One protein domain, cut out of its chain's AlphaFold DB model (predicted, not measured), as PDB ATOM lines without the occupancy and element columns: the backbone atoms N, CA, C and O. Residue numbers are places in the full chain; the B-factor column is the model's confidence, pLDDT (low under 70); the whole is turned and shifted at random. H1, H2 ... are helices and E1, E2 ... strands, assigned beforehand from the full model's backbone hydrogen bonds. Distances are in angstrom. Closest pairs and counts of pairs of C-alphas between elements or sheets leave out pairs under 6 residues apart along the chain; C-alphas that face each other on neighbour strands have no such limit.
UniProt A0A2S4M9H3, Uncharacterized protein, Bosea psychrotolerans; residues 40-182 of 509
ATOM      1  N   PRO A  40       2.449 -20.890  47.166       83.88
ATOM      2  CA  PRO A  40       1.222 -20.096  47.297       83.88
ATOM      3  C   PRO A  40       1.454 -18.582  47.423       83.88
ATOM      4  O   PRO A  40       0.664 -17.802  46.896       83.88
ATOM      5  N   ALA A  41       2.544 -18.142  48.059       88.19
ATOM      6  CA  ALA A  41       2.835 -16.716  48.213       88.19
ATOM      7  C   ALA A  41       3.157 -16.049  46.864       88.19
ATOM      8  O   ALA A  41       2.748 -14.914  46.618       88.19
ATOM      9  N   SER A  42       3.856 -16.754  45.970       89.00
ATOM     10  CA  SER A  42       4.135 -16.270  44.612       89.00
ATOM     11  C   SER A  42       2.868 -16.232  43.755       89.00
ATOM     12  O   SER A  42       2.633 -15.238  43.071       89.00
ATOM     13  N   ALA A  43       2.015 -17.259  43.840       92.44
ATOM     14  CA  ALA A  43       0.740 -17.296  43.124       92.44
ATOM     15  C   ALA A  43      -0.186 -16.136  43.529       92.44
ATOM     16  O   ALA A  43      -0.717 -15.440  42.664       92.44
ATOM     17  N   LEU A  44      -0.307 -15.864  44.835       94.62
ATOM     18  CA  LEU A  44      -1.081 -14.731  45.342       94.62
ATOM     19  C   LEU A  44      -0.539 -13.392  44.820       94.62
ATOM     20  O   LEU A  44      -1.314 -12.536  44.406       94.62
ATOM     21  N   ARG A  45       0.786 -13.206  44.785       94.50
ATOM     22  CA  ARG A  45       1.397 -11.979  44.244       94.50
ATOM     23  C   ARG A  45       1.092 -11.785  42.762       94.50
ATOM     24  O   ARG A  45       0.755 -10.674  42.370       94.50
ATOM     25  N   ILE A  46       1.202 -12.842  41.956       94.75
ATOM     26  CA  ILE A  46       0.857 -12.797  40.527       94.75
ATOM     27  C   ILE A  46      -0.608 -12.380  40.368       94.75
ATOM     28  O   ILE A  46      -0.905 -11.451  39.620       94.75
ATOM     29  N   LEU A  47      -1.508 -13.012  41.126       96.94
ATOM     30  CA  LEU A  47      -2.933 -12.695  41.123       96.94
ATOM     31  C   LEU A  47      -3.199 -11.225  41.482       96.94
ATOM     32  O   LEU A  47      -3.925 -10.545  40.762       96.94
ATOM     33  N   LEU A  48      -2.583 -10.716  42.552       97.62
ATOM     34  CA  LEU A  48      -2.735  -9.322  42.976       97.62
ATOM     35  C   LEU A  48      -2.239  -8.335  41.913       97.62
ATOM     36  O   LEU A  48      -2.898  -7.329  41.670       97.62
ATOM     37  N   VAL A  49      -1.116  -8.627  41.248       97.75
ATOM     38  CA  VAL A  49      -0.594  -7.796  40.147       97.75
ATOM     39  C   VAL A  49      -1.560  -7.770  38.966       97.75
ATOM     40  O   VAL A  49      -1.823  -6.698  38.417       97.75
ATOM     41  N   VAL A  50      -2.105  -8.927  38.584       97.94
ATOM     42  CA  VAL A  50      -3.093  -9.029  37.501       97.94
ATOM     43  C   VAL A  50      -4.341  -8.222  37.841       97.94
ATOM     44  O   VAL A  50      -4.750  -7.376  37.048       97.94
ATOM     45  N   ILE A  51      -4.908  -8.417  39.035       97.88
ATOM     46  CA  ILE A  51      -6.093  -7.680  39.490       97.88
ATOM     47  C   ILE A  51      -5.811  -6.176  39.504       97.88
ATOM     48  O   ILE A  51      -6.585  -5.411  38.938       97.88
ATOM     49  N   ALA A  52      -4.691  -5.741  40.087       98.19
ATOM     50  CA  ALA A  52      -4.329  -4.326  40.138       98.19
ATOM     51  C   ALA A  52      -4.175  -3.715  38.736       98.19
ATOM     52  O   ALA A  52      -4.651  -2.604  38.489       98.19
ATOM     53  N   THR A  53      -3.565  -4.445  37.799       98.00
ATOM     54  CA  THR A  53      -3.402  -3.998  36.407       98.00
ATOM     55  C   THR A  53      -4.758  -3.859  35.718       98.00
ATOM     56  O   THR A  53      -5.061  -2.800  35.168       98.00
ATOM     57  N   LEU A  54      -5.610  -4.885  35.807       96.88
ATOM     58  CA  LEU A  54      -6.954  -4.864  35.226       96.88
ATOM     59  C   LEU A  54      -7.808  -3.740  35.819       96.88
ATOM     60  O   LEU A  54      -8.433  -2.999  35.066       96.88
ATOM     61  N   LEU A  55      -7.800  -3.566  37.144       96.31
ATOM     62  CA  LEU A  55      -8.530  -2.490  37.816       96.31
ATOM     63  C   LEU A  55      -8.035  -1.109  37.381       96.31
ATOM     64  O   LEU A  55      -8.852  -0.218  37.171       96.31
ATOM     65  N   THR A  56      -6.725  -0.936  37.189       96.94
ATOM     66  CA  THR A  56      -6.149   0.330  36.713       96.94
ATOM     67  C   THR A  56      -6.643   0.668  35.307       96.94
ATOM     68  O   THR A  56      -7.138   1.770  35.073       96.94
ATOM     69  N   PHE A  57      -6.572  -0.282  34.371       95.56
ATOM     70  CA  PHE A  57      -7.062  -0.067  33.005       95.56
ATOM     71  C   PHE A  57      -8.581   0.080  32.943       95.56
ATOM     72  O   PHE A  57      -9.094   0.883  32.168       95.56
ATOM     73  N   TYR A  58      -9.305  -0.645  33.789       93.88
ATOM     74  CA  TYR A  58     -10.748  -0.515  33.903       93.88
ATOM     75  C   TYR A  58     -11.150   0.866  34.437       93.88
ATOM     76  O   TYR A  58     -11.999   1.529  33.843       93.88
ATOM     77  N   ALA A  59     -10.489   1.353  35.489       94.44
ATOM     78  CA  ALA A  59     -10.688   2.700  36.019       94.44
ATOM     79  C   ALA A  59     -10.347   3.779  34.978       94.44
ATOM     80  O   ALA A  59     -11.105   4.731  34.808       94.44
ATOM     81  N   ALA A  60      -9.264   3.605  34.216       95.00
ATOM     82  CA  ALA A  60      -8.914   4.476  33.093       95.00
ATOM     83  C   ALA A  60      -9.973   4.453  31.970       95.00
ATOM     84  O   ALA A  60     -10.343   5.495  31.418       95.00
ATOM     85  N   SER A  61     -10.508   3.276  31.646       92.31
ATOM     86  CA  SER A  61     -11.584   3.107  30.665       92.31
ATOM     87  C   SER A  61     -12.877   3.802  31.110       92.31
ATOM     88  O   SER A  61     -13.527   4.488  30.313       92.31
ATOM     89  N   LEU A  62     -13.206   3.701  32.403       91.12
ATOM     90  CA  LEU A  62     -14.325   4.394  33.036       91.12
ATOM     91  C   LEU A  62     -14.145   5.911  33.037       91.12
ATOM     92  O   LEU A  62     -15.023   6.624  32.559       91.12
ATOM     93  N   ALA A  63     -13.001   6.407  33.510       89.56
ATOM     94  CA  ALA A  63     -12.701   7.836  33.538       89.56
ATOM     95  C   ALA A  63     -12.773   8.440  32.130       89.56
ATOM     96  O   ALA A  63     -13.375   9.486  31.906       89.56
ATOM     97  N   SER A  64     -12.238   7.730  31.139       85.81
ATOM     98  CA  SER A  64     -12.292   8.171  29.748       85.81
ATOM     99  C   SER A  64     -13.691   8.062  29.124       85.81
ATOM    100  O   SER A  64     -13.968   8.711  28.112       85.81
ATOM    101  N   ALA A  65     -14.607   7.269  29.699       83.88
ATOM    102  CA  ALA A  65     -16.006   7.198  29.268       83.88
ATOM    103  C   ALA A  65     -16.805   8.471  29.596       83.88
ATOM    104  O   ALA A  65     -17.944   8.586  29.152       83.88
ATOM    105  N   LEU A  66     -16.208   9.437  30.296       85.19
ATOM    106  CA  LEU A  66     -16.774  10.775  30.487       85.19
ATOM    107  C   LEU A  66     -16.608  11.681  29.255       85.19
ATOM    108  O   LEU A  66     -17.286  12.694  29.143       85.19
ATOM    109  N   VAL A  67     -15.726  11.333  28.314       91.38
ATOM    110  CA  VAL A  67     -15.499  12.125  27.093       91.38
ATOM    111  C   VAL A  67     -16.443  11.649  26.000       91.38
ATOM    112  O   VAL A  67     -16.359  10.483  25.628       91.38
ATOM    113  N   GLU A  68     -17.317  12.495  25.465       91.75
ATOM    114  CA  GLU A  68     -18.332  12.091  24.477       91.75
ATOM    115  C   GLU A  68     -17.741  11.593  23.136       91.75
ATOM    116  O   GLU A  68     -16.725  12.122  22.680       91.75
ATOM    117  N   PRO A  69     -18.372  10.623  22.435       92.25
ATOM    118  CA  PRO A  69     -17.935  10.164  21.106       92.25
ATOM    119  C   PRO A  69     -17.779  11.283  20.065       92.25
ATOM    120  O   PRO A  69     -16.918  11.198  19.189       92.25
ATOM    121  N   GLN A  70     -18.571  12.357  20.174       94.44
ATOM    122  CA  GLN A  70     -18.478  13.531  19.295       94.44
ATOM    123  C   GLN A  70     -17.093  14.191  19.343       94.44
ATOM    124  O   GLN A  70     -16.573  14.600  18.305       94.44
ATOM    125  N   HIS A  71     -16.460  14.225  20.519       96.25
ATOM    126  CA  HIS A  71     -15.093  14.727  20.666       96.25
ATOM    127  C   HIS A  71     -14.113  13.913  19.817       96.25
ATOM    128  O   HIS A  71     -13.320  14.472  19.060       96.25
ATOM    129  N   TYR A  72     -14.202  12.581  19.881       96.56
ATOM    130  CA  TYR A  72     -13.328  11.697  19.107       96.56
ATOM    131  C   TYR A  72     -13.603  11.774  17.604       96.56
ATOM    132  O   TYR A  72     -12.651  11.751  16.826       96.56
ATOM    133  N   ARG A  73     -14.860  11.961  17.179       96.38
ATOM    134  CA  ARG A  73     -15.177  12.260  15.769       96.38
ATOM    135  C   ARG A  73     -14.485  13.537  15.305       96.38
ATOM    136  O   ARG A  73     -13.862  13.532  14.249       96.38
ATOM    137  N   GLY A  74     -14.501  14.588  16.128       97.00
ATOM    138  CA  GLY A  74     -13.751  15.818  15.871       97.00
ATOM    139  C   GLY A  74     -12.242  15.580  15.734       97.00
ATOM    140  O   GLY A  74     -11.614  16.109  14.817       97.00
ATOM    141  N   ARG A  75     -11.652  14.727  16.585       97.75
ATOM    142  CA  ARG A  75     -10.230  14.340  16.484       97.75
ATOM    143  C   ARG A  75      -9.913  13.576  15.199       97.75
ATOM    144  O   ARG A  75      -8.885  13.853  14.583       97.75
ATOM    145  N   VAL A  76     -10.776  12.645  14.787       97.31
ATOM    146  CA  VAL A  76     -10.621  11.903  13.526       97.31
ATOM    147  C   VAL A  76     -10.752  12.849  12.333       97.31
ATOM    148  O   VAL A  76      -9.872  12.856  11.478       97.31
ATOM    149  N   ALA A  77     -11.766  13.718  12.314       97.44
ATOM    150  CA  ALA A  77     -11.944  14.716  11.260       97.44
ATOM    151  C   ALA A  77     -10.731  15.655  11.147       97.44
ATOM    152  O   ALA A  77     -10.233  15.897  10.050       97.44
ATOM    153  N   GLN A  78     -10.185  16.115  12.279       97.88
ATOM    154  CA  GLN A  78      -8.950  16.901  12.307       97.88
ATOM    155  C   GLN A  78      -7.760  16.115  11.729       97.88
ATOM    156  O   GLN A  78      -6.955  16.671  10.978       97.88
ATOM    157  N   ALA A  79      -7.630  14.829  12.063       97.62
ATOM    158  CA  ALA A  79      -6.547  13.977  11.575       97.62
ATOM    159  C   ALA A  79      -6.623  13.742  10.056       97.62
ATOM    160  O   ALA A  79      -5.590  13.739   9.390       97.62
ATOM    161  N   VAL A  80      -7.833  13.592   9.513       97.25
ATOM    162  CA  VAL A  80      -8.089  13.487   8.069       97.25
ATOM    163  C   VAL A  80      -7.780  14.813   7.373       97.25
ATOM    164  O   VAL A  80      -7.007  14.836   6.419       97.25
ATOM    165  N   ALA A  81      -8.301  15.931   7.890       97.31
ATOM    166  CA  ALA A  81      -8.105  17.263   7.308       97.31
ATOM    167  C   ALA A  81      -6.626  17.691   7.263       97.31
ATOM    168  O   ALA A  81      -6.184  18.321   6.309       97.31
ATOM    169  N   SER A  82      -5.847  17.318   8.281       97.19
ATOM    170  CA  SER A  82      -4.397  17.571   8.354       97.19
ATOM    171  C   SER A  82      -3.538  16.522   7.639       97.19
ATOM    172  O   SER A  82      -2.312  16.594   7.714       97.19
ATOM    173  N   ALA A  83      -4.156  15.525   6.995       96.31
ATOM    174  CA  ALA A  83      -3.500  14.350   6.419       96.31
ATOM    175  C   ALA A  83      -2.628  13.547   7.409       96.31
ATOM    176  O   ALA A  83      -1.822  12.712   7.000       96.31
ATOM    177  N   ALA A  84      -2.789  13.760   8.718       96.94
ATOM    178  CA  ALA A  84      -2.058  13.025   9.741       96.94
ATOM    179  C   ALA A  84      -2.431  11.536   9.753       96.94
ATOM    180  O   ALA A  84      -1.567  10.704  10.016       96.94
ATOM    181  N   LEU A  85      -3.695  11.204   9.457       95.69
ATOM    182  CA  LEU A  85      -4.168   9.818   9.423       95.69
ATOM    183  C   LEU A  85      -3.676   9.066   8.175       95.69
ATOM    184  O   LEU A  85      -3.165   7.961   8.305       95.69
ATOM    185  N   ALA A  86      -3.752   9.680   6.990       95.06
ATOM    186  CA  ALA A  86      -3.220   9.134   5.731       95.06
ATOM    187  C   ALA A  86      -1.724   9.424   5.523       95.06
ATOM    188  O   ALA A  86      -1.239   9.478   4.394       95.06
ATOM    189  N   ARG A  87      -0.981   9.666   6.605       94.81
ATOM    190  CA  ARG A  87       0.442   9.959   6.505       94.81
ATOM    191  C   ARG A  87       1.196   8.702   6.094       94.81
ATOM    192  O   ARG A  87       1.170   7.692   6.802       94.81
ATOM    193  N   ASP A  88       1.965   8.830   5.024       95.00
ATOM    194  CA  ASP A  88       2.891   7.797   4.594       95.00
ATOM    195  C   ASP A  88       4.340   8.120   4.980       95.00
ATOM    196  O   ASP A  88       4.732   9.269   5.211       95.00
ATOM    197  N   VAL A  89       5.162   7.074   5.028       94.62
ATOM    198  CA  VAL A  89       6.614   7.161   5.131       94.62
ATOM    199  C   VAL A  89       7.255   6.523   3.902       94.62
ATOM    200  O   VAL A  89       7.003   5.366   3.563       94.62
ATOM    201  N   ALA A  90       8.115   7.285   3.229       94.62
ATOM    202  CA  ALA A  90       8.967   6.763   2.172       94.62
ATOM    203  C   ALA A  90      10.177   6.071   2.806       94.62
ATOM    204  O   ALA A  90      10.981   6.701   3.498       94.62
ATOM    205  N   LEU A  91      10.309   4.766   2.579       94.56
ATOM    206  CA  LEU A  91      11.455   4.012   3.072       94.56
ATOM    207  C   LEU A  91      12.677   4.234   2.154       94.56
ATOM    208  O   LEU A  91      12.505   4.295   0.934       94.56
ATOM    209  N   PRO A  92      13.906   4.345   2.700       94.88
ATOM    210  CA  PRO A  92      15.111   4.690   1.940       94.88
ATOM    211  C   PRO A  92      15.338   3.918   0.632       94.88
ATOM    212  O   PRO A  92      15.689   4.543  -0.368       94.88
ATOM    213  N   PHE A  93      15.099   2.604   0.623       95.00
ATOM    214  CA  PHE A  93      15.282   1.706  -0.524       95.00
ATOM    215  C   PHE A  93      13.977   1.384  -1.273       95.00
ATOM    216  O   PHE A  93      13.983   0.577  -2.194       95.00
ATOM    217  N   ALA A  94      12.854   2.003  -0.901       93.12
ATOM    218  CA  ALA A  94      11.558   1.824  -1.562       93.12
ATOM    219  C   ALA A  94      10.791   3.152  -1.667       93.12
ATOM    220  O   ALA A  94       9.593   3.215  -1.399       93.12
ATOM    221  N   ARG A  95      11.482   4.236  -2.050       91.94
ATOM    222  CA  ARG A  95      10.911   5.596  -2.067       91.94
ATOM    223  C   ARG A  95       9.693   5.748  -2.981       91.94
ATOM    224  O   ARG A  95       8.827   6.557  -2.680       91.94
ATOM    225  N   SER A  96       9.627   4.978  -4.068       93.38
ATOM    226  CA  SER A  96       8.500   4.978  -5.012       93.38
ATOM    227  C   SER A  96       7.246   4.279  -4.479       93.38
ATOM    228  O   SER A  96       6.178   4.447  -5.052       93.38
ATOM    229  N   ASN A  97       7.370   3.510  -3.394       90.44
ATOM    230  CA  ASN A  97       6.291   2.738  -2.787       90.44
ATOM    231  C   ASN A  97       6.154   3.135  -1.310       90.44
ATOM    232  O   ASN A  97       6.557   2.360  -0.430       90.44
ATOM    233  N   PRO A  98       5.652   4.352  -1.024       92.12
ATOM    234  CA  PRO A  98       5.477   4.819   0.341       92.12
ATOM    235  C   PRO A  98       4.524   3.898   1.115       92.12
ATOM    236  O   PRO A  98       3.691   3.193   0.543       92.12
ATOM    237  N   VAL A  99       4.703   3.855   2.433       92.06
ATOM    238  CA  VAL A  99       3.965   2.957   3.325       92.06
ATOM    239  C   VAL A  99       3.168   3.792   4.307       92.06
ATOM    240  O   VAL A  99       3.746   4.647   4.979       92.06
ATOM    241  N   SER A 100       1.876   3.514   4.442       92.69
ATOM    242  CA  SER A 100       1.047   4.169   5.450       92.69
ATOM    243  C   SER A 100       1.525   3.822   6.853       92.69
ATOM    244  O   SER A 100       1.697   2.655   7.204       92.69
ATOM    245  N   ILE A 101       1.777   4.863   7.646       91.50
ATOM    246  CA  ILE A 101       2.287   4.728   9.016       91.50
ATOM    247  C   ILE A 101       1.168   4.226   9.938       91.50
ATOM    248  O   ILE A 101       1.410   3.471  10.876       91.50
ATOM    249  N   HIS A 102      -0.068   4.631   9.647       91.56
ATOM    250  CA  HIS A 102      -1.260   4.154  10.332       91.56
ATOM    251  C   HIS A 102      -1.876   3.010   9.548       91.56
ATOM    252  O   HIS A 102      -2.175   3.146   8.360       91.56
ATOM    253  N   ASN A 103      -2.034   1.872  10.216       87.38
ATOM    254  CA  ASN A 103      -2.544   0.667   9.587       87.38
ATOM    255  C   ASN A 103      -3.993   0.382   9.987       87.38
ATOM    256  O   ASN A 103      -4.642   1.144  10.704       87.38
ATOM    257  N   PHE A 104      -4.502  -0.752   9.521       87.56
ATOM    258  CA  PHE A 104      -5.880  -1.126   9.772       87.56
ATOM    259  C   PHE A 104      -6.245  -1.251  11.263       87.56
ATOM    260  O   PHE A 104      -7.389  -0.976  11.613       87.56
ATOM    261  N   ASN A 105      -5.308  -1.636  12.144       93.38
ATOM    262  CA  ASN A 105      -5.579  -1.733  13.581       93.38
ATOM    263  C   ASN A 105      -5.751  -0.344  14.203       93.38
ATOM    264  O   ASN A 105      -6.630  -0.171  15.039       93.38
ATOM    265  N   ASP A 106      -4.973   0.656  13.774       95.81
ATOM    266  CA  ASP A 106      -5.173   2.040  14.226       95.81
ATOM    267  C   ASP A 106      -6.570   2.534  13.838       95.81
ATOM    268  O   ASP A 106      -7.284   3.092  14.668       95.81
ATOM    269  N   CYS A 107      -6.994   2.277  12.598       95.69
ATOM    270  CA  CYS A 107      -8.338   2.631  12.151       95.69
ATOM    271  C   CYS A 107      -9.426   1.877  12.925       95.69
ATOM    272  O   CYS A 107     -10.420   2.483  13.312       95.69
ATOM    273  N   LEU A 108      -9.217   0.591  13.222       95.00
ATOM    274  CA  LEU A 108     -10.125  -0.194  14.056       95.00
ATOM    275  C   LEU A 108     -10.249   0.403  15.468       95.00
ATOM    276  O   LEU A 108     -11.365   0.584  15.949       95.00
ATOM    277  N   ILE A 109      -9.132   0.769  16.106       96.88
ATOM    278  CA  ILE A 109      -9.110   1.428  17.422       96.88
ATOM    279  C   ILE A 109      -9.853   2.766  17.373       96.88
ATOM    280  O   ILE A 109     -10.657   3.056  18.257       96.88
ATOM    281  N   LEU A 110      -9.630   3.582  16.341       97.44
ATOM    282  CA  LEU A 110     -10.349   4.845  16.172       97.44
ATOM    283  C   LEU A 110     -11.856   4.620  15.978       97.44
ATOM    284  O   LEU A 110     -12.652   5.374  16.541       97.44
ATOM    285  N   SER A 111     -12.263   3.560  15.271       95.81
ATOM    286  CA  SER A 111     -13.677   3.202  15.101       95.81
ATOM    287  C   SER A 111     -14.339   2.928  16.451       95.81
ATOM    288  O   SER A 111     -15.433   3.422  16.723       95.81
ATOM    289  N   MET A 112     -13.634   2.245  17.358       95.12
ATOM    290  CA  MET A 112     -14.101   2.002  18.728       95.12
ATOM    291  C   MET A 112     -14.325   3.285  19.547       95.12
ATOM    292  O   MET A 112     -15.020   3.252  20.564       95.12
ATOM    293  N   LEU A 113     -13.714   4.411  19.158       95.25
ATOM    294  CA  LEU A 113     -13.858   5.702  19.843       95.25
ATOM    295  C   LEU A 113     -15.026   6.534  19.309       95.25
ATOM    296  O   LEU A 113     -15.652   7.260  20.083       95.25
ATOM    297  N   VAL A 114     -15.299   6.452  18.003       95.00
ATOM    298  CA  VAL A 114     -16.316   7.278  17.326       95.00
ATOM    299  C   VAL A 114     -17.705   6.652  17.325       95.00
ATOM    300  O   VAL A 114     -18.699   7.367  17.164       95.00
ATOM    301  N   LEU A 115     -17.799   5.333  17.504       91.88
ATOM    302  CA  LEU A 115     -19.081   4.643  17.550       91.88
ATOM    303  C   LEU A 115     -19.910   5.056  18.782       91.88
ATOM    304  O   LEU A 115     -19.358   5.346  19.851       91.88
ATOM    305  N   PRO A 116     -21.249   5.100  18.649       86.31
ATOM    306  CA  PRO A 116     -22.131   5.444  19.751       86.31
ATOM    307  C   PRO A 116     -22.020   4.417  20.880       86.31
ATOM    308  O   PRO A 116     -21.848   3.211  20.664       86.31
ATOM    309  N   ARG A 117     -22.140   4.929  22.102       80.56
ATOM    310  CA  ARG A 117     -22.068   4.142  23.326       80.56
ATOM    311  C   ARG A 117     -23.467   3.661  23.707       80.56
ATOM    312  O   ARG A 117     -24.386   4.467  23.721       80.56
ATOM    313  N   GLU A 118     -23.608   2.376  24.023       72.56
ATOM    314  CA  GLU A 118     -24.854   1.823  24.576       72.56
ATOM    315  C   GLU A 118     -25.001   2.115  26.076       72.56
ATOM    316  O   GLU A 118     -24.044   2.513  26.754       72.56
ATOM    317  N   ASP A 119     -26.204   1.861  26.593       72.00
ATOM    318  CA  ASP A 119     -26.546   2.014  28.001       72.00
ATOM    319  C   ASP A 119     -25.741   1.058  28.896       72.00
ATOM    320  O   ASP A 119     -25.525  -0.121  28.600       72.00
ATOM    321  N   GLY A 120     -25.289   1.586  30.033       82.75
ATOM    322  CA  GLY A 120     -24.524   0.848  31.036       82.75
ATOM    323  C   GLY A 120     -23.039   1.211  31.051       82.75
ATOM    324  O   GLY A 120     -22.257   0.880  30.162       82.75
ATOM    325  N   LEU A 121     -22.615   1.872  32.130       84.50
ATOM    326  CA  LEU A 121     -21.221   2.251  32.391       84.50
ATOM    327  C   LEU A 121     -20.254   1.049  32.303       84.50
ATOM    328  O   LEU A 121     -19.184   1.156  31.705       84.50
ATOM    329  N   PHE A 122     -20.666  -0.112  32.824       85.06
ATOM    330  CA  PHE A 122     -19.843  -1.324  32.848       85.06
ATOM    331  C   PHE A 122     -19.570  -1.901  31.456       85.06
ATOM    332  O   PHE A 122     -18.418  -2.205  31.145       85.06
ATOM    333  N   ARG A 123     -20.599  -2.003  30.602       89.50
ATOM    334  CA  ARG A 123     -20.462  -2.499  29.220       89.50
ATOM    335  C   ARG A 123     -19.506  -1.623  28.423       89.50
ATOM    336  O   ARG A 123     -18.570  -2.138  27.813       89.50
ATOM    337  N   ARG A 124     -19.690  -0.303  28.539       84.69
ATOM    338  CA  ARG A 124     -18.864   0.719  27.884       84.69
ATOM    339  C   ARG A 124     -17.398   0.652  28.279       84.69
ATOM    340  O   ARG A 124     -16.563   0.956  27.444       84.69
ATOM    341  N   ALA A 125     -17.083   0.311  29.526       87.62
ATOM    342  CA  ALA A 125     -15.700   0.261  29.987       87.62
ATOM    343  C   ALA A 125     -15.003  -1.064  29.674       87.62
ATOM    344  O   ALA A 125     -13.784  -1.088  29.508       87.62
ATOM    345  N   LEU A 126     -15.764  -2.159  29.616       90.56
ATOM    346  CA  LEU A 126     -15.202  -3.489  29.481       90.56
ATOM    347  C   LEU A 126     -14.859  -3.815  28.027       90.56
ATOM    348  O   LEU A 126     -13.735  -4.237  27.774       90.56
ATOM    349  N   SER A 127     -15.792  -3.662  27.084       92.56
ATOM    350  CA  SER A 127     -15.582  -4.078  25.689       92.56
ATOM    351  C   SER A 127     -16.003  -2.979  24.714       92.56
ATOM    352  O   SER A 127     -17.151  -2.537  24.779       92.56
ATOM    353  N   PRO A 128     -15.123  -2.557  23.793       93.88
ATOM    354  CA  PRO A 128     -15.493  -1.610  22.758       93.88
ATOM    355  C   PRO A 128     -16.411  -2.257  21.718       93.88
ATOM    356  O   PRO A 128     -16.487  -3.483  21.596       93.88
ATOM    357  N   ARG A 129     -17.087  -1.409  20.941       92.69
ATOM    358  CA  ARG A 129     -17.834  -1.818  19.750       92.69
ATOM    359  C   ARG A 129     -16.988  -1.572  18.513       92.69
ATOM    360  O   ARG A 129     -16.204  -0.626  18.480       92.69
ATOM    361  N   VAL A 130     -17.171  -2.401  17.501       93.19
ATOM    362  CA  VAL A 130     -16.555  -2.240  16.182       93.19
ATOM    363  C   VAL A 130     -17.634  -2.295  15.106       93.19
ATOM    364  O   VAL A 130     -18.690  -2.891  15.345       93.19
ATOM    365  N   PRO A 131     -17.406  -1.681  13.934       90.62
ATOM    366  CA  PRO A 131     -18.280  -1.863  12.786       90.62
ATOM    367  C   PRO A 131     -18.386  -3.352  12.439       90.62
ATOM    368  O   PRO A 131     -17.373  -4.023  12.251       90.62
ATOM    369  N   ARG A 132     -19.613  -3.863  12.358       84.75
ATOM    370  CA  ARG A 132     -19.915  -5.178  11.804       84.75
ATOM    371  C   ARG A 132     -20.173  -4.974  10.323       84.75
ATOM    372  O   ARG A 132     -21.269  -4.594   9.921       84.75
ATOM    373  N   VAL A 133     -19.138  -5.164   9.520       64.50
ATOM    374  CA  VAL A 133     -19.245  -4.987   8.077       64.50
ATOM    375  C   VAL A 133     -19.172  -6.362   7.435       64.50
ATOM    376  O   VAL A 133     -18.099  -6.932   7.289       64.50
ATOM    377  N   ASP A 134     -20.337  -6.883   7.050       59.03
ATOM    378  CA  ASP A 134     -20.471  -8.128   6.278       59.03
ATOM    379  C   ASP A 134     -20.042  -7.935   4.801       59.03
ATOM    380  O   ASP A 134     -20.178  -8.840   3.977       59.03
ATOM    381  N   ALA A 135     -19.545  -6.746   4.435       52.84
ATOM    382  CA  ALA A 135     -19.104  -6.457   3.079       52.84
ATOM    383  C   ALA A 135     -17.754  -7.139   2.789       52.84
ATOM    384  O   ALA A 135     -16.856  -7.103   3.636       52.84
ATOM    385  N   PRO A 136     -17.575  -7.707   1.582       52.88
ATOM    386  CA  PRO A 136     -16.306  -8.293   1.173       52.88
ATOM    387  C   PRO A 136     -15.154  -7.292   1.336       52.88
ATOM    388  O   PRO A 136     -15.351  -6.074   1.277       52.88
ATOM    389  N   TRP A 137     -13.929  -7.811   1.485       52.44
ATOM    390  CA  TRP A 137     -12.661  -7.063   1.593       52.44
ATOM    391  C   TRP A 137     -12.387  -6.071   0.436       52.44
ATOM    392  O   TRP A 137     -11.319  -5.467   0.370       52.44
ATOM    393  N   SER A 138     -13.320  -5.920  -0.503       52.25
ATOM    394  CA  SER A 138     -13.281  -5.004  -1.632       52.25
ATOM    395  C   SER A 138     -13.797  -3.616  -1.256       52.25
ATOM    396  O   SER A 138     -14.886  -3.467  -0.701       52.25
ATOM    397  N   GLY A 139     -13.039  -2.592  -1.633       63.31
ATOM    398  CA  GLY A 139     -13.424  -1.188  -1.522       63.31
ATOM    399  C   GLY A 139     -12.276  -0.360  -0.970       63.31
ATOM    400  O   GLY A 139     -11.740  -0.663   0.094       63.31
ATOM    401  N   GLU A 140     -11.898   0.677  -1.706       74.38
ATOM    402  CA  GLU A 140     -10.861   1.608  -1.275       74.38
ATOM    403  C   GLU A 140     -11.398   2.518  -0.167       74.38
ATOM    404  O   GLU A 140     -12.568   2.912  -0.163       74.38
ATOM    405  N   ALA A 141     -10.540   2.841   0.800       86.38
ATOM    406  CA  ALA A 141     -10.864   3.871   1.773       86.38
ATOM    407  C   ALA A 141     -10.962   5.234   1.066       86.38
ATOM    408  O   ALA A 141     -10.209   5.487   0.120       86.38
ATOM    409  N   PRO A 142     -11.866   6.126   1.505       91.38
ATOM    410  CA  PRO A 142     -11.999   7.436   0.889       91.38
ATOM    411  C   PRO A 142     -10.719   8.264   1.063       91.38
ATOM    412  O   PRO A 142      -9.896   8.024   1.952       91.38
ATOM    413  N   ARG A 143     -10.562   9.287   0.217       91.75
ATOM    414  CA  ARG A 143      -9.408  10.192   0.265       91.75
ATOM    415  C   ARG A 143      -9.223  10.765   1.677       91.75
ATOM    416  O   ARG A 143     -10.169  11.249   2.287       91.75
ATOM    417  N   GLY A 144      -7.981  10.749   2.161       92.44
ATOM    418  CA  GLY A 144      -7.624  11.218   3.506       92.44
ATOM    419  C   GLY A 144      -7.563  10.111   4.565       92.44
ATOM    420  O   GLY A 144      -7.142  10.380   5.692       92.44
ATOM    421  N   TYR A 145      -7.887   8.871   4.189       95.19
ATOM    422  CA  TYR A 145      -7.694   7.668   4.996       95.19
ATOM    423  C   TYR A 145      -6.634   6.741   4.370       95.19
ATOM    424  O   TYR A 145      -6.473   6.740   3.148       95.19
ATOM    425  N   PRO A 146      -5.918   5.934   5.176       92.56
ATOM    426  CA  PRO A 146      -5.068   4.860   4.665       92.56
ATOM    427  C   PRO A 146      -5.870   3.842   3.840       92.56
ATOM    428  O   PRO A 146      -7.040   3.610   4.154       92.56
ATOM    429  N   PRO A 147      -5.260   3.164   2.851       89.88
ATOM    430  CA  PRO A 147      -5.950   2.293   1.894       89.88
ATOM    431  C   PRO A 147      -6.280   0.904   2.477       89.88
ATOM    432  O   PRO A 147      -6.021  -0.128   1.862       89.88
ATOM    433  N   TYR A 148      -6.824   0.859   3.695       87.69
ATOM    434  CA  TYR A 148      -7.231  -0.370   4.374       87.69
ATOM    435  C   TYR A 148      -8.741  -0.386   4.611       87.69
ATOM    436  O   TYR A 148      -9.347   0.642   4.913       87.69
ATOM    437  N   VAL A 149      -9.340  -1.577   4.558       84.69
ATOM    438  CA  VAL A 149     -10.788  -1.789   4.733       84.69
ATOM    439  C   VAL A 149     -11.290  -1.209   6.062       84.69
ATOM    440  O   VAL A 149     -12.268  -0.478   6.096       84.69
ATOM    441  N   GLN A 150     -10.552  -1.410   7.149       89.44
ATOM    442  CA  GLN A 150     -10.908  -0.890   8.472       89.44
ATOM    443  C   GLN A 150     -10.880   0.647   8.527       89.44
ATOM    444  O   GLN A 150     -11.540   1.247   9.373       89.44
ATOM    445  N   CYS A 151     -10.129   1.300   7.635       92.50
ATOM    446  CA  CYS A 151     -10.108   2.757   7.515       92.50
ATOM    447  C   CYS A 151     -11.289   3.286   6.695       92.50
ATOM    448  O   CYS A 151     -11.802   4.359   7.003       92.50
ATOM    449  N   ARG A 152     -11.784   2.514   5.718       90.38
ATOM    450  CA  ARG A 152     -13.095   2.755   5.099       90.38
ATOM    451  C   ARG A 152     -14.205   2.640   6.146       90.38
ATOM    452  O   ARG A 152     -15.051   3.523   6.234       90.38
ATOM    453  N   ASP A 153     -14.170   1.596   6.970       90.31
ATOM    454  CA  ASP A 153     -15.185   1.374   8.006       90.31
ATOM    455  C   ASP A 153     -15.140   2.468   9.087       90.31
ATOM    456  O   ASP A 153     -16.182   2.895   9.578       90.31
ATOM    457  N   LEU A 154     -13.946   2.987   9.408       94.00
ATOM    458  CA  LEU A 154     -13.787   4.188  10.232       94.00
ATOM    459  C   LEU A 154     -14.427   5.416   9.585       94.00
ATOM    460  O   LEU A 154     -15.084   6.182  10.285       94.00
ATOM    461  N   ALA A 155     -14.216   5.633   8.285       93.19
ATOM    462  CA  ALA A 155     -14.808   6.765   7.583       93.19
ATOM    463  C   ALA A 155     -16.340   6.720   7.674       93.19
ATOM    464  O   ALA A 155     -16.945   7.700   8.100       93.19
ATOM    465  N   LEU A 156     -16.940   5.551   7.422       90.12
ATOM    466  CA  LEU A 156     -18.379   5.328   7.587       90.12
ATOM    467  C   LEU A 156     -18.833   5.545   9.039       90.12
ATOM    468  O   LEU A 156     -19.818   6.228   9.286       90.12
ATOM    469  N   ALA A 157     -18.105   5.009  10.024       90.94
ATOM    470  CA  ALA A 157     -18.443   5.163  11.443       90.94
ATOM    471  C   ALA A 157     -18.267   6.599  11.975       90.94
ATOM    472  O   ALA A 157     -18.832   6.956  13.014       90.94
ATOM    473  N   ALA A 158     -17.456   7.416  11.301       91.56
ATOM    474  CA  ALA A 158     -17.252   8.818  11.636       91.56
ATOM    475  C   ALA A 158     -18.381   9.719  11.110       91.56
ATOM    476  O   ALA A 158     -18.554  10.822  11.638       91.56
ATOM    477  N   GLU A 159     -19.165   9.263  10.126       88.19
ATOM    478  CA  GLU A 159     -20.313   9.997   9.597       88.19
ATOM    479  C   GLU A 159     -21.470  10.022  10.613       88.19
ATOM    480  O   GLU A 159     -22.006   8.972  10.971       88.19
ATOM    481  N   PRO A 160     -21.920  11.205  11.082       78.31
ATOM    482  CA  PRO A 160     -22.947  11.294  12.126       78.31
ATOM    483  C   PRO A 160     -24.297  10.666  11.757       78.31
ATOM    484  O   PRO A 160     -25.037  10.264  12.651       78.31
ATOM    485  N   ALA A 161     -24.621  10.618  10.463       73.94
ATOM    486  CA  ALA A 161     -25.891  10.114   9.943       73.94
ATOM    487  C   ALA A 161     -25.854   8.620   9.571       73.94
ATOM    488  O   ALA A 161     -26.901   8.041   9.285       73.94
ATOM    489  N   ALA A 162     -24.676   7.988   9.557       74.44
ATOM    490  CA  ALA A 162     -24.538   6.610   9.112       74.44
ATOM    491  C   ALA A 162     -24.982   5.628  10.208       74.44
ATOM    492  O   ALA A 162     -24.379   5.529  11.279       74.44
ATOM    493  N   ALA A 163     -26.025   4.848   9.921       79.75
ATOM    494  CA  ALA A 163     -26.407   3.699  10.735       79.75
ATOM    495  C   ALA A 163     -25.487   2.513  10.406       79.75
ATOM    496  O   ALA A 163     -25.831   1.641   9.611       79.75
ATOM    497  N   VAL A 164     -24.288   2.500  10.990       83.94
ATOM    498  CA  VAL A 164     -23.331   1.398  10.820       83.94
ATOM    499  C   VAL A 164     -23.710   0.265  11.780       83.94
ATOM    500  O   VAL A 164     -23.751   0.504  12.989       83.94
ATOM    501  N   PRO A 165     -23.989  -0.963  11.298       88.00
ATOM    502  CA  PRO A 165     -24.155  -2.114  12.175       88.00
ATOM    503  C   PRO A 165     -22.891  -2.311  13.005       88.00
ATOM    504  O   PRO A 165     -21.777  -2.136  12.517       88.00
ATOM    505  N   THR A 166     -23.038  -2.680  14.270       90.88
ATOM    506  CA  THR A 166     -21.902  -2.811  15.188       90.88
ATOM    507  C   THR A 166     -22.023  -4.056  16.037       90.88
ATOM    508  O   THR A 166     -23.128  -4.462  16.392       90.88
ATOM    509  N   GLU A 167     -20.884  -4.599  16.441       91.50
ATOM    510  CA  GLU A 167     -20.794  -5.708  17.386       91.50
ATOM    511  C   GLU A 167     -19.802  -5.398  18.508       91.50
ATOM    512  O   GLU A 167     -18.928  -4.537  18.368       91.50
ATOM    513  N   TYR A 168     -19.938  -6.090  19.639       92.81
ATOM    514  CA  TYR A 168     -18.960  -5.994  20.713       92.81
ATOM    515  C   TYR A 168     -17.705  -6.788  20.370       92.81
ATOM    516  O   TYR A 168     -17.755  -7.953  19.979       92.81
ATOM    517  N   TYR A 169     -16.552  -6.164  20.580       93.19
ATOM    518  CA  TYR A 169     -15.274  -6.765  20.255       93.19
ATOM    519  C   TYR A 169     -14.628  -7.353  21.506       93.19
ATOM    520  O   TYR A 169     -13.798  -6.732  22.156       93.19
ATOM    521  N   HIS A 170     -15.018  -8.568  21.886       93.81
ATOM    522  CA  HIS A 170     -14.544  -9.204  23.127       93.81
ATOM    523  C   HIS A 170     -13.152  -9.845  23.035       93.81
ATOM    524  O   HIS A 170     -12.611 -10.272  24.051       93.81
ATOM    525  N   ARG A 171     -12.571  -9.902  21.830       90.56
ATOM    526  CA  ARG A 171     -11.396 -10.733  21.509       90.56
ATOM    527  C   ARG A 171     -10.121 -10.356  22.264       90.56
ATOM    528  O   ARG A 171      -9.254 -11.204  22.440       90.56
ATOM    529  N   TYR A 172     -10.010  -9.103  22.701       94.38
ATOM    530  CA  TYR A 172      -8.814  -8.556  23.340       94.38
ATOM    531  C   TYR A 172      -9.147  -7.810  24.637       94.38
ATOM    532  O   TYR A 172     -10.312  -7.584  24.982       94.38
ATOM    533  N   LEU A 173      -8.094  -7.431  25.366       95.81
ATOM    534  CA  LEU A 173      -8.190  -6.620  26.584       95.81
ATOM    535  C   LEU A 173      -8.301  -5.116  26.301       95.81
ATOM    536  O   LEU A 173      -8.780  -4.389  27.169       95.81
ATOM    537  N   HIS A 174      -7.928  -4.670  25.095       95.56
ATOM    538  CA  HIS A 174      -8.130  -3.301  24.590       95.56
ATOM    539  C   HIS A 174      -7.436  -2.199  25.397       95.56
ATOM    540  O   HIS A 174      -7.952  -1.087  25.524       95.56
ATOM    541  N   GLY A 175      -6.258  -2.481  25.953       96.75
ATOM    542  CA  GLY A 175      -5.450  -1.471  26.637       96.75
ATOM    543  C   GLY A 175      -4.993  -0.349  25.701       96.75
ATOM    544  O   GLY A 175      -4.937   0.809  26.110       96.75
ATOM    545  N   ASP A 176      -4.730  -0.667  24.438       96.06
ATOM    546  CA  ASP A 176      -4.437   0.253  23.331       96.06
ATOM    547  C   ASP A 176      -5.599   1.215  23.059       96.06
ATOM    548  O   ASP A 176      -5.378   2.421  22.959       96.06
ATOM    549  N   TRP A 177      -6.842   0.724  23.039       95.88
ATOM    550  CA  TRP A 177      -8.034   1.561  22.925       95.88
ATOM    551  C   TRP A 177      -8.197   2.485  24.132       95.88
ATOM    552  O   TRP A 177      -8.432   3.679  23.948       95.88
ATOM    553  N   VAL A 178      -8.011   1.984  25.359       96.31
ATOM    554  CA  VAL A 178      -8.054   2.823  26.573       96.31
ATOM    555  C   VAL A 178      -6.985   3.916  26.519       96.31
ATOM    556  O   VAL A 178      -7.275   5.082  26.797       96.31
ATOM    557  N   LEU A 179      -5.762   3.570  26.115       97.50
ATOM    558  CA  LEU A 179      -4.666   4.524  25.974       97.50
ATOM    559  C   LEU A 179      -4.944   5.556  24.874       97.50
ATOM    560  O   LEU A 179      -4.779   6.752  25.111       97.50
ATOM    561  N   ALA A 180      -5.400   5.124  23.696       97.56
ATOM    562  CA  ALA A 180      -5.768   6.013  22.597       97.56
ATOM    563  C   ALA A 180      -6.874   6.981  23.026       97.56
ATOM    564  O   ALA A 180      -6.779   8.182  22.784       97.56
ATOM    565  N   LYS A 181      -7.885   6.484  23.741       95.44
ATOM    566  CA  LYS A 181      -8.982   7.282  24.293       95.44
ATOM    567  C   LYS A 181      -8.471   8.361  25.251       95.44
ATOM    568  O   LYS A 181      -8.804   9.530  25.082       95.44
ATOM    569  N   LEU A 182      -7.612   7.998  26.206       96.62
ATOM    570  CA  LEU A 182      -7.006   8.951  27.143       96.62
ATOM    571  C   LEU A 182      -6.138   9.998  26.437       96.62
ATOM    572  O   LEU A 182      -6.259  11.187  26.722       96.62
TER     573      LEU A 182
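AT A GLANCE: This is residues 40 to 182 of the 509 residues of an uncharacterized protein of Bosea psychrotolerans (UniProt A0A2S4M9H3). A small body of short helices has H3 in its middle, with H2, H5 and H6 packed round it at mostly crossed angles and a short strand pair, E3 and E4, beside it. The long helix H1 meets this body with its last turns, by H4 and H6, and its residues 40 to 53 stick out as an arm; the hairpin E1 and E2 lies far out at the other end. The printed part has 143 residues, with six named helices and four named strands in the order H1 H2 E1 E2 H3 H4 E3 H5 E4 H6; both two-stranded sheets, E1 - E2 and E3 - E4, are antiparallel, and the class is mostly helix. It is only just loose, close to compact, with a radius of gyration of the C-alphas of 17.6 A and spans of 58 by 42 by 29 A.

HOW THE PARTS SIT: H1, residues 40 to 64, touches H4, residues 121 to 126, with its residues 58 to 62 alone, at a steep tilt of 56 degrees; the closest C-alphas are those of Ser 61 and Ala 125, 5.0 A apart. H1 touches H6, residues 175 to 182, with residues 57 to 64 alone, closest at the C-alphas of Ser 61 and Val 178, 5.4 A. H2, residues 69 to 81, touches H3, residues 104 to 114, opposite ways at a steep tilt of 43 degrees, closest at the C-alphas of Pro 69 and Val 114, 5.0 A. E1, residues 88 to 91, and E2, residues 94 to 100, form a hairpin, with N 89 and O 99 2.8 A apart, within hydrogen-bond range. H3, the hub, touches H5, residues 149 to 158, the same way at a shallow tilt of 15 degrees, closest at the C-alphas of Cys 107 and Cys 151, 5.0 A. H3 also touches H6 at a steep tilt of 50 degrees, closest at the C-alphas of Ile 109 and Trp 177, 5.6 A. E3, residues 129 to 131, is the antiparallel neighbour of E4, residues 166 to 168, with N 130 and O 167 2.9 A apart, within hydrogen-bond range. In H1, H2, H3, H4, H5 and H6 every O i to N i+4 pair is within hydrogen-bond range.

IN THESE COORDINATES: H1 begins at C-alpha 40 (1.222, -20.096, 47.297) and is 35.9 A long. H2 measures 18.4 A, E2 12.9 A, H3 15.4 A and H5 14.2 A; the shorter E1, H4, E3 and E4 are passed over. H6, 10.5 A long, ends at C-alpha 182 (-7.006, 8.951, 27.143).

THE WHOLE: The two C-alphas farthest apart, those of Pro 40 and Ser 96, are 58.5 A apart. The printed part has no cut. The link from E3 to H5, residues 132 to 148, is long. Residues 133 to 139 have pLDDT under 70; the mean of the printed part is 90.2.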